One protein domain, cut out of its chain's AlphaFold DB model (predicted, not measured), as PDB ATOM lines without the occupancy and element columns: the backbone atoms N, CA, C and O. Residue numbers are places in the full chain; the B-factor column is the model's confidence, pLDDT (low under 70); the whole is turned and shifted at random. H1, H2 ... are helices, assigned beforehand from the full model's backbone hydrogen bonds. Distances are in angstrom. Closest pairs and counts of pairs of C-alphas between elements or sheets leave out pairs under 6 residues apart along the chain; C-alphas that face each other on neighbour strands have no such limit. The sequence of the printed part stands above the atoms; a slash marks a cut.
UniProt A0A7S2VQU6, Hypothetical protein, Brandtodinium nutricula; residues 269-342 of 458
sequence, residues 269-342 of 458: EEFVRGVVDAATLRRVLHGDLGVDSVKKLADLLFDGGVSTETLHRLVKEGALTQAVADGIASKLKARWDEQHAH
ATOM      1  N   GLU A 269      51.480 -25.626 -39.188       92.44
ATOM      2  CA  GLU A 269      51.219 -26.604 -40.243       92.44
ATOM      3  C   GLU A 269      50.806 -27.971 -39.681       92.44
ATOM      4  O   GLU A 269      49.802 -28.543 -40.109       92.44
ATOM      5  N   GLU A 270      51.576 -28.511 -38.733       92.38
ATOM      6  CA  GLU A 270      51.301 -29.802 -38.101       92.38
ATOM      7  C   GLU A 270      50.037 -29.751 -37.249       92.38
ATOM      8  O   GLU A 270      49.209 -30.666 -37.323       92.38
ATOM      9  N   PHE A 271      49.856 -28.659 -36.503       92.00
ATOM     10  CA  PHE A 271      48.696 -28.466 -35.649       92.00
ATOM     11  C   PHE A 271      47.407 -28.446 -36.466       92.00
ATOM     12  O   PHE A 271      46.484 -29.197 -36.156       92.00
ATOM     13  N   VAL A 272      47.332 -27.666 -37.548       93.75
ATOM     14  CA  VAL A 272      46.116 -27.569 -38.379       93.75
ATOM     15  C   VAL A 272      45.994 -28.675 -39.432       93.75
ATOM     16  O   VAL A 272      45.007 -28.725 -40.174       93.75
ATOM     17  N   ARG A 273      46.968 -29.590 -39.499       94.75
ATOM     18  CA  ARG A 273      46.987 -30.692 -40.463       94.75
ATOM     19  C   ARG A 273      45.693 -31.503 -40.404       94.75
ATOM     20  O   ARG A 273      45.224 -31.892 -39.332       94.75
ATOM     21  N   GLY A 274      45.137 -31.769 -41.586       92.88
ATOM     22  CA  GLY A 274      43.873 -32.489 -41.765       92.88
ATOM     23  C   GLY A 274      42.621 -31.619 -41.632       92.88
ATOM     24  O   GLY A 274      41.539 -32.093 -41.953       92.88
ATOM     25  N   VAL A 275      42.761 -30.361 -41.203       94.38
ATOM     26  CA  VAL A 275      41.663 -29.386 -41.125       94.38
ATOM     27  C   VAL A 275      41.841 -28.279 -42.157       94.38
ATOM     28  O   VAL A 275      40.886 -27.910 -42.829       94.38
ATOM     29  N   VAL A 276      43.061 -27.761 -42.299       93.12
ATOM     30  CA  VAL A 276      43.379 -26.646 -43.197       93.12
ATOM     31  C   VAL A 276      44.314 -27.140 -44.299       93.12
ATOM     32  O   VAL A 276      45.311 -27.808 -44.019       93.12
ATOM     33  N   ASP A 277      44.005 -26.827 -45.558       93.75
ATOM     34  CA  ASP A 277      44.906 -27.118 -46.675       93.75
ATOM     35  C   ASP A 277      46.063 -26.102 -46.769       93.75
ATOM     36  O   ASP A 277      46.035 -25.008 -46.199       93.75
ATOM     37  N   ALA A 278      47.114 -26.451 -47.515       93.75
ATOM     38  CA  ALA A 278      48.320 -25.625 -47.605       93.75
ATOM     39  C   ALA A 278      48.098 -24.253 -48.275       93.75
ATOM     40  O   ALA A 278      48.947 -23.367 -48.136       93.75
ATOM     41  N   ALA A 279      47.013 -24.080 -49.039       93.44
ATOM     42  CA  ALA A 279      46.674 -22.813 -49.683       93.44
ATOM     43  C   ALA A 279      45.977 -21.874 -48.689       93.44
ATOM     44  O   ALA A 279      46.351 -20.710 -48.570       93.44
ATOM     45  N   THR A 280      45.025 -22.407 -47.925       92.94
ATOM     46  CA  THR A 280      44.284 -21.715 -46.869       92.94
ATOM     47  C   THR A 280      45.210 -21.319 -45.724       92.94
ATOM     48  O   THR A 280      45.154 -20.183 -45.265       92.94
ATOM     49  N   LEU A 281      46.129 -22.205 -45.327       93.12
ATOM     50  CA  LEU A 281      47.158 -21.903 -44.331       93.12
ATOM     51  C   LEU A 281      48.027 -20.707 -44.753       93.12
ATOM     52  O   LEU A 281      48.209 -19.777 -43.975       93.12
ATOM     53  N   ARG A 282      48.526 -20.692 -45.996       94.31
ATOM     54  CA  ARG A 282      49.376 -19.598 -46.498       94.31
ATOM     55  C   ARG A 282      48.618 -18.292 -46.712       94.31
ATOM     56  O   ARG A 282      49.136 -17.237 -46.373       94.31
ATOM     57  N   ARG A 283      47.422 -18.355 -47.298       95.38
ATOM     58  CA  ARG A 283      46.643 -17.160 -47.640       95.38
ATOM     59  C   ARG A 283      45.980 -16.551 -46.409       95.38
ATOM     60  O   ARG A 283      46.154 -15.371 -46.160       95.38
ATOM     61  N   VAL A 284      45.240 -17.360 -45.654       93.44
ATOM     62  CA  VAL A 284      44.362 -16.862 -44.591       93.44
ATOM     63  C   VAL A 284      45.111 -16.766 -43.269       93.44
ATOM     64  O   VAL A 284      45.149 -15.700 -42.668       93.44
ATOM     65  N   LEU A 285      45.732 -17.858 -42.809       92.25
ATOM     66  CA  LEU A 285      46.367 -17.855 -41.485       92.25
ATOM     67  C   LEU A 285      47.670 -17.044 -41.493       92.25
ATOM     68  O   LEU A 285      47.782 -16.085 -40.737       92.25
ATOM     69  N   HIS A 286      48.613 -17.359 -42.385       93.31
ATOM     70  CA  HIS A 286      49.873 -16.608 -42.487       93.31
ATOM     71  C   HIS A 286      49.685 -15.215 -43.105       93.31
ATOM     72  O   HIS A 286      50.296 -14.259 -42.640       93.31
ATOM     73  N   GLY A 287      48.864 -15.093 -44.153       93.81
ATOM     74  CA  GLY A 287      48.660 -13.836 -44.879       93.81
ATOM     75  C   GLY A 287      47.711 -12.876 -44.165       93.81
ATOM     76  O   GLY A 287      48.152 -11.870 -43.617       93.81
ATOM     77  N   ASP A 288      46.414 -13.184 -44.173       90.44
ATOM     78  CA  ASP A 288      45.373 -12.264 -43.691       90.44
ATOM     79  C   ASP A 288      45.416 -12.054 -42.168       90.44
ATOM     80  O   ASP A 288      45.157 -10.950 -41.685       90.44
ATOM     81  N   LEU A 289      45.746 -13.099 -41.398       90.50
ATOM     82  CA  LEU A 289      45.792 -13.036 -39.932       90.50
ATOM     83  C   LEU A 289      47.201 -12.818 -39.356       90.50
ATOM     84  O   LEU A 289      47.316 -12.504 -38.173       90.50
ATOM     85  N   GLY A 290      48.267 -12.997 -40.144       91.31
ATOM     86  CA  GLY A 290      49.648 -12.890 -39.647       91.31
ATOM     87  C   GLY A 290      50.008 -13.932 -38.578       91.31
ATOM     88  O   GLY A 290      50.861 -13.687 -37.719       91.31
ATOM     89  N   VAL A 291      49.326 -15.078 -38.585       91.94
ATOM     90  CA  VAL A 291      49.499 -16.154 -37.610       91.94
ATOM     91  C   VAL A 291      50.605 -17.087 -38.075       91.94
ATOM     92  O   VAL A 291      50.434 -17.827 -39.036       91.94
ATOM     93  N   ASP A 292      51.712 -17.084 -37.341       88.88
ATOM     94  CA  ASP A 292      52.896 -17.916 -37.585       88.88
ATOM     95  C   ASP A 292      53.098 -19.015 -36.524       88.88
ATOM     96  O   ASP A 292      54.053 -19.784 -36.587       88.88
ATOM     97  N   SER A 293      52.206 -19.086 -35.535       88.25
ATOM     98  CA  SER A 293      52.313 -19.973 -34.376       88.25
ATOM     99  C   SER A 293      50.934 -20.364 -33.856       88.25
ATOM    100  O   SER A 293      49.953 -19.634 -34.020       88.25
ATOM    101  N   VAL A 294      50.852 -21.524 -33.200       88.69
ATOM    102  CA  VAL A 294      49.594 -22.006 -32.613       88.69
ATOM    103  C   VAL A 294      49.135 -21.093 -31.479       88.69
ATOM    104  O   VAL A 294      47.942 -20.831 -31.371       88.69
ATOM    105  N   LYS A 295      50.063 -20.543 -30.687       84.69
ATOM    106  CA  LYS A 295      49.741 -19.534 -29.676       84.69
ATOM    107  C   LYS A 295      49.048 -18.306 -30.267       84.69
ATOM    108  O   LYS A 295      47.959 -17.974 -29.821       84.69
ATOM    109  N   LYS A 296      49.611 -17.674 -31.308       87.88
ATOM    110  CA  LYS A 296      48.947 -16.528 -31.961       87.88
ATOM    111  C   LYS A 296      47.580 -16.910 -32.526       87.88
ATOM    112  O   LYS A 296      46.658 -16.105 -32.467       87.88
ATOM    113  N   LEU A 297      47.444 -18.129 -33.058       89.19
ATOM    114  CA  LEU A 297      46.155 -18.641 -33.519       89.19
ATOM    115  C   LEU A 297      45.146 -18.702 -32.365       89.19
ATOM    116  O   LEU A 297      44.020 -18.245 -32.527       89.19
ATOM    117  N   ALA A 298      45.551 -19.256 -31.220       87.50
ATOM    118  CA  ALA A 298      44.722 -19.347 -30.024       87.50
ATOM    119  C   ALA A 298      44.343 -17.953 -29.513       87.50
ATOM    120  O   ALA A 298      43.157 -17.666 -29.423       87.50
ATOM    121  N   ASP A 299      45.322 -17.066 -29.310       84.56
ATOM    122  CA  ASP A 299      45.117 -15.700 -28.807       84.56
ATOM    123  C   ASP A 299      44.146 -14.882 -29.689       84.56
ATOM    124  O   ASP A 299      43.413 -14.029 -29.191       84.56
ATOM    125  N   LEU A 300      44.117 -15.130 -31.006       86.25
ATOM    126  CA  LEU A 300      43.231 -14.431 -31.948       86.25
ATOM    127  C   LEU A 300      41.845 -15.073 -32.095       86.25
ATOM    128  O   LEU A 300      40.850 -14.375 -32.329       86.25
ATOM    129  N   LEU A 301      41.781 -16.404 -32.065       84.69
ATOM    130  CA  LEU A 301      40.593 -17.164 -32.464       84.69
ATOM    131  C   LEU A 301      39.847 -17.803 -31.293       84.69
ATOM    132  O   LEU A 301      38.753 -18.334 -31.496       84.69
ATOM    133  N   PHE A 302      40.414 -17.763 -30.089       77.88
ATOM    134  CA  PHE A 302      39.900 -18.485 -28.940       77.88
ATOM    135  C   PHE A 302      40.070 -17.673 -27.652       77.88
ATOM    136  O   PHE A 302      41.185 -17.394 -27.227       77.88
ATOM    137  N   ASP A 303      38.956 -17.327 -27.011       74.12
ATOM    138  CA  ASP A 303      38.956 -16.646 -25.718       74.12
ATOM    139  C   ASP A 303      38.260 -17.533 -24.684       74.12
ATOM    140  O   ASP A 303      37.066 -17.826 -24.780       74.12
ATOM    141  N   GLY A 304      39.029 -18.043 -23.722       61.97
ATOM    142  CA  GLY A 304      38.463 -18.682 -22.536       61.97
ATOM    143  C   GLY A 304      37.643 -19.960 -22.765       61.97
ATOM    144  O   GLY A 304      36.872 -20.334 -21.882       61.97
ATOM    145  N   GLY A 305      37.764 -20.643 -23.909       61.47
ATOM    146  CA  GLY A 305      36.923 -21.806 -24.241       61.47
ATOM    147  C   GLY A 305      35.886 -21.566 -25.342       61.47
ATOM    148  O   GLY A 305      35.190 -22.516 -25.720       61.47
ATOM    149  N   VAL A 306      35.778 -20.334 -25.848       71.69
ATOM    150  CA  VAL A 306      34.793 -19.914 -26.854       71.69
ATOM    151  C   VAL A 306      35.510 -19.416 -28.110       71.69
ATOM    152  O   VAL A 306      36.510 -18.702 -28.030       71.69
ATOM    153  N   SER A 307      35.010 -19.800 -29.288       78.00
ATOM    154  CA  SER A 307      35.515 -19.273 -30.556       78.00
ATOM    155  C   SER A 307      35.191 -17.785 -30.682       78.00
ATOM    156  O   SER A 307      34.072 -17.354 -30.400       78.00
ATOM    157  N   THR A 308      36.161 -16.989 -31.123       81.56
ATOM    158  CA  THR A 308      35.947 -15.549 -31.294       81.56
ATOM    159  C   THR A 308      35.107 -15.254 -32.541       81.56
ATOM    160  O   THR A 308      34.977 -16.068 -33.464       81.56
ATOM    161  N   GLU A 309      34.567 -14.036 -32.610       86.25
ATOM    162  CA  GLU A 309      33.849 -13.528 -33.790       86.25
ATOM    163  C   GLU A 309      34.733 -13.539 -35.052       86.25
ATOM    164  O   GLU A 309      34.233 -13.605 -36.174       86.25
ATOM    165  N   THR A 310      36.061 -13.545 -34.887       87.44
ATOM    166  CA  THR A 310      37.032 -13.610 -35.983       87.44
ATOM    167  C   THR A 310      36.829 -14.848 -36.859       87.44
ATOM    168  O   THR A 310      36.843 -14.722 -38.083       87.44
ATOM    169  N   LEU A 311      36.588 -16.026 -36.267       87.25
ATOM    170  CA  LEU A 311      36.311 -17.252 -37.029       87.25
ATOM    171  C   LEU A 311      35.003 -17.134 -37.822       87.25
ATOM    172  O   LEU A 311      34.971 -17.455 -39.010       87.25
ATOM    173  N   HIS A 312      33.947 -16.612 -37.195       88.38
ATOM    174  CA  HIS A 312      32.647 -16.405 -37.840       88.38
ATOM    175  C   HIS A 312      32.733 -15.402 -38.996       88.38
ATOM    176  O   HIS A 312      32.175 -15.636 -40.070       88.38
ATOM    177  N   ARG A 313      33.490 -14.314 -38.816       92.12
ATOM    178  CA  ARG A 313      33.751 -13.318 -39.859       92.12
ATOM    179  C   ARG A 313      34.447 -13.938 -41.072       92.12
ATOM    180  O   ARG A 313      33.985 -13.729 -42.189       92.12
ATOM    181  N   LEU A 314      35.489 -14.746 -40.865       92.00
ATOM    182  CA  LEU A 314      36.216 -15.407 -41.959       92.00
ATOM    183  C   LEU A 314      35.337 -16.385 -42.748       92.00
ATOM    184  O   LEU A 314      35.502 -16.517 -43.962       92.00
ATOM    185  N   VAL A 315      34.383 -17.048 -42.086       93.94
ATOM    186  CA  VAL A 315      33.381 -17.874 -42.774       93.94
ATOM    187  C   VAL A 315      32.417 -17.005 -43.580       93.94
ATOM    188  O   VAL A 315      32.155 -17.289 -44.749       93.94
ATOM    189  N   LYS A 316      31.919 -15.913 -42.992       93.19
ATOM    190  CA  LYS A 316      30.992 -14.980 -43.651       93.19
ATOM    191  C   LYS A 316      31.604 -14.307 -44.883       93.19
ATOM    192  O   LYS A 316      30.907 -14.088 -45.869       93.19
ATOM    193  N   GLU A 317      32.896 -14.000 -44.833       93.44
ATOM    194  CA  GLU A 317      33.669 -13.419 -45.940       93.44
ATOM    195  C   GLU A 317      34.065 -14.461 -47.003       93.44
ATOM    196  O   GLU A 317      34.622 -14.108 -48.040       93.44
ATOM    197  N   GLY A 318      33.775 -15.747 -46.773       91.94
ATOM    198  CA  GLY A 318      34.130 -16.840 -47.680       91.94
ATOM    199  C   GLY A 318      35.624 -17.179 -47.690       91.94
ATOM    200  O   GLY A 318      36.073 -17.941 -48.549       91.94
ATOM    201  N   ALA A 319      36.402 -16.634 -46.750       92.12
ATOM    202  CA  ALA A 319      37.820 -16.939 -46.595       92.12
ATOM    203  C   ALA A 319      38.037 -18.362 -46.051       92.12
ATOM    204  O   ALA A 319      39.004 -19.022 -46.443       92.12
ATOM    205  N   LEU A 320      37.119 -18.841 -45.202       93.25
ATOM    206  CA  LEU A 320      37.067 -20.202 -44.660       93.25
ATOM    207  C   LEU A 320      35.697 -20.844 -44.915       93.25
ATOM    208  O   LEU A 320      34.679 -20.164 -45.015       93.25
ATOM    209  N   THR A 321      35.654 -22.174 -44.971       94.25
ATOM    210  CA  THR A 321      34.384 -22.908 -44.883       94.25
ATOM    211  C   THR A 321      34.015 -23.128 -43.417       94.25
ATOM    212  O   THR A 321      34.895 -23.173 -42.554       94.25
ATOM    213  N   GLN A 322      32.724 -23.332 -43.128       94.12
ATOM    214  CA  GLN A 322      32.271 -23.638 -41.766       94.12
ATOM    215  C   GLN A 322      32.983 -24.874 -41.192       94.12
ATOM    216  O   GLN A 322      33.460 -24.839 -40.068       94.12
ATOM    217  N   ALA A 323      33.157 -25.930 -41.996       94.44
ATOM    218  CA  ALA A 323      33.841 -27.151 -41.563       94.44
ATOM    219  C   ALA A 323      35.311 -26.911 -41.165       94.44
ATOM    220  O   ALA A 323      35.802 -27.516 -40.213       94.44
ATOM    221  N   VAL A 324      36.015 -26.018 -41.873       93.38
ATOM    222  CA  VAL A 324      37.395 -25.643 -41.527       93.38
ATOM    223  C   VAL A 324      37.417 -24.837 -40.229       93.38
ATOM    224  O   VAL A 324      38.238 -25.115 -39.358       93.38
ATOM    225  N   ALA A 325      36.501 -23.877 -40.071       92.19
ATOM    226  CA  ALA A 325      36.384 -23.086 -38.849       92.19
ATOM    227  C   ALA A 325      36.074 -23.964 -37.624       92.19
ATOM    228  O   ALA A 325      36.760 -23.851 -36.608       92.19
ATOM    229  N   ASP A 326      35.126 -24.894 -37.748       92.06
ATOM    230  CA  ASP A 326      34.765 -25.844 -36.691       92.06
ATOM    231  C   ASP A 326      35.938 -26.772 -36.346       92.06
ATOM    232  O   ASP A 326      36.203 -27.046 -35.176       92.06
ATOM    233  N   GLY A 327      36.690 -27.231 -37.353       93.25
ATOM    234  CA  GLY A 327      37.880 -28.052 -37.137       93.25
ATOM    235  C   GLY A 327      39.006 -27.300 -36.418       93.25
ATOM    236  O   GLY A 327      39.655 -27.874 -35.541       93.25
ATOM    237  N   ILE A 328      39.229 -26.020 -36.752       92.00
ATOM    238  CA  ILE A 328      40.205 -25.161 -36.061       92.00
ATOM    239  C   ILE A 328      39.753 -24.947 -34.616       92.00
ATOM    240  O   ILE A 328      40.534 -25.188 -33.696       92.00
ATOM    241  N   ALA A 329      38.492 -24.559 -34.409       91.12
ATOM    242  CA  ALA A 329      37.924 -24.343 -33.083       91.12
ATOM    243  C   ALA A 329      37.992 -25.610 -32.219       91.12
ATOM    244  O   ALA A 329      38.354 -25.529 -31.051       91.12
ATOM    245  N   SER A 330      37.716 -26.784 -32.792       91.50
ATOM    246  CA  SER A 330      37.809 -28.073 -32.100       91.50
ATOM    247  C   SER A 330      39.241 -28.392 -31.653       91.50
ATOM    248  O   SER A 330      39.461 -28.756 -30.499       91.50
ATOM    249  N   LYS A 331      40.242 -28.181 -32.520       91.94
ATOM    250  CA  LYS A 331      41.659 -28.361 -32.157       91.94
ATOM    251  C   LYS A 331      42.122 -27.359 -31.093       91.94
ATOM    252  O   LYS A 331      42.830 -27.749 -30.168       91.94
ATOM    253  N   LEU A 332      41.723 -26.089 -31.207       90.50
ATOM    254  CA  LEU A 332      42.029 -25.059 -30.207       90.50
ATOM    255  C   LEU A 332      41.357 -25.365 -28.866       90.50
ATOM    256  O   LEU A 332      42.001 -25.239 -27.830       90.50
ATOM    257  N   LYS A 333      40.112 -25.849 -28.884       88.75
ATOM    258  CA  LYS A 333      39.399 -26.302 -27.690       88.75
ATOM    259  C   LYS A 333      40.098 -27.481 -27.023       88.75
ATOM    260  O   LYS A 333      40.293 -27.437 -25.820       88.75
ATOM    261  N   ALA A 334      40.524 -28.488 -27.787       88.19
ATOM    262  CA  ALA A 334      41.269 -29.619 -27.236       88.19
ATOM    263  C   ALA A 334      42.568 -29.161 -26.546       88.19
ATOM    264  O   ALA A 334      42.825 -29.543 -25.408       88.19
ATOM    265  N   ARG A 335      43.337 -28.268 -27.188       85.69
ATOM    266  CA  ARG A 335      44.534 -27.661 -26.577       85.69
ATOM    267  C   ARG A 335      44.194 -26.841 -25.330       85.69
ATOM    268  O   ARG A 335      44.925 -26.884 -24.344       85.69
ATOM    269  N   TRP A 336      43.107 -26.079 -25.366       84.56
ATOM    270  CA  TRP A 336      42.647 -25.311 -24.216       84.56
ATOM    271  C   TRP A 336      42.249 -26.216 -23.056       84.56
ATOM    272  O   TRP A 336      42.605 -25.918 -21.927       84.56
ATOM    273  N   ASP A 337      41.554 -27.324 -23.310       83.88
ATOM    274  CA  ASP A 337      41.151 -28.282 -22.279       83.88
ATOM    275  C   ASP A 337      42.388 -28.946 -21.635       83.88
ATOM    276  O   ASP A 337      42.431 -29.113 -20.413       83.88
ATOM    277  N   GLU A 338      43.437 -29.229 -22.420       82.69
ATOM    278  CA  GLU A 338      44.749 -29.658 -21.906       82.69
ATOM    279  C   GLU A 338      45.388 -28.582 -21.009       82.69
ATOM    280  O   GLU A 338      45.798 -28.872 -19.886       82.69
ATOM    281  N   GLN A 339      45.404 -27.318 -21.446       83.06
ATOM    282  CA  GLN A 339      45.882 -26.188 -20.636       83.06
ATOM    283  C   GLN A 339      45.033 -25.964 -19.379       83.06
ATOM    284  O   GLN A 339      45.560 -25.616 -18.323       83.06
ATOM    285  N   HIS A 340      43.721 -26.178 -19.468       83.19
ATOM    286  CA  HIS A 340      42.764 -25.972 -18.386       83.19
ATOM    287  C   HIS A 340      43.048 -26.895 -17.205       83.19
ATOM    288  O   HIS A 340      42.896 -26.479 -16.057       83.19
ATOM    289  N   ALA A 341      43.553 -28.104 -17.469       84.06
ATOM    290  CA  ALA A 341      44.022 -29.024 -16.436       84.06
ATOM    291  C   ALA A 341      45.229 -28.488 -15.639       84.06
ATOM    292  O   ALA A 341      45.555 -29.017 -14.576       84.06
ATOM    293  N   HIS A 342      45.896 -27.443 -16.130       88.50
ATOM    294  CA  HIS A 342      47.037 -26.783 -15.498       88.50
ATOM    295  C   HIS A 342      46.698 -25.377 -14.984       88.50
ATOM    296  O   HIS A 342      47.583 -24.676 -14.489       88.50
TER     297      HIS A 342
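This is residues 269 to 342 of the 458 residues of the protein "Hypothetical protein" of Brandtodinium nutricula (UniProt A0A7S2VQU6). What is the main picture? One long helix, H5, runs along most of the domain's length; H4 folds back beside its first residues as a helical hairpin, H3 crosses near its middle at a steep tilt, and the short H1 sits by residues 328 to 331. H2 lies away from H5, near H1. How is it made up? The printed part has 74 residues with five named helices, H1 to H5 in chain order, and no named strand; the class is all helix. It is compact, with a radius of gyration of the C-alphas of 11.5 A and spans of 34 by 23 by 20 A.

What touches the longest helix? H5, residues 322 to 340, touches H4, residues 309 to 316, with its residues 322 to 325 alone; the closest C-alphas are those of Val 315 and Gln 322, 6.0 A apart. This hairpin has a shallow tilt of 19 degrees, opposite ways. H1, residues 269 to 272, only just touches H5, with 3 pairs of C-alphas within 8 A, by residues 328 to 331 of H5 alone; the closest C-alphas are those of Val 272 and Ile 328, 6.8 A apart. Where does H3 stand? H3, residues 294 to 301, is close to H5 but not clearly touching, at a steep tilt of 65 degrees, opposite ways; the closest C-alphas, of Ala 298 and Leu 332, are 6.3 A apart. It touches H4 only at the corner by their link, about perpendicular at 80 degrees, with the C-alphas of Leu 301 and Thr 310 closest at 6.1 A. What of H2 and the backbones? H2, residues 278 to 288, is apart from H4 and H5, and close to H1 but not clearly touching, with the C-alphas of Glu 269 and Leu 281 closest at 7.4 A. Every O i to N i+4 pair is within hydrogen-bond range in H3, H4 and H5, and 6 of 7 are in H2; H1 is too short for such a pair.

Where does H5 run? From C-alpha 322 at (32.271, -23.638, -41.766) to C-alpha 340 at (42.764, -25.972, -18.386), 25.7 A. How long are the others? H2 spans 14.2 A, H4 10.4 A, H3 10.2 A and H1 5.5 A; H1 begins at C-alpha 269, (51.219, -26.604, -40.243).

How large is it? The two C-alphas farthest apart, of Gly 318 and His 342, are 36.1 A apart. Are there cuts or long links? The printed part has no cut; the link from H3 to H4 is short, the other three are tight. Residues 302 to 303 pair with 306 to 307, antiparallel. Where is confidence low? Residues 304 to 305 are under 70; the mean pLDDT of the printed part is 88.8.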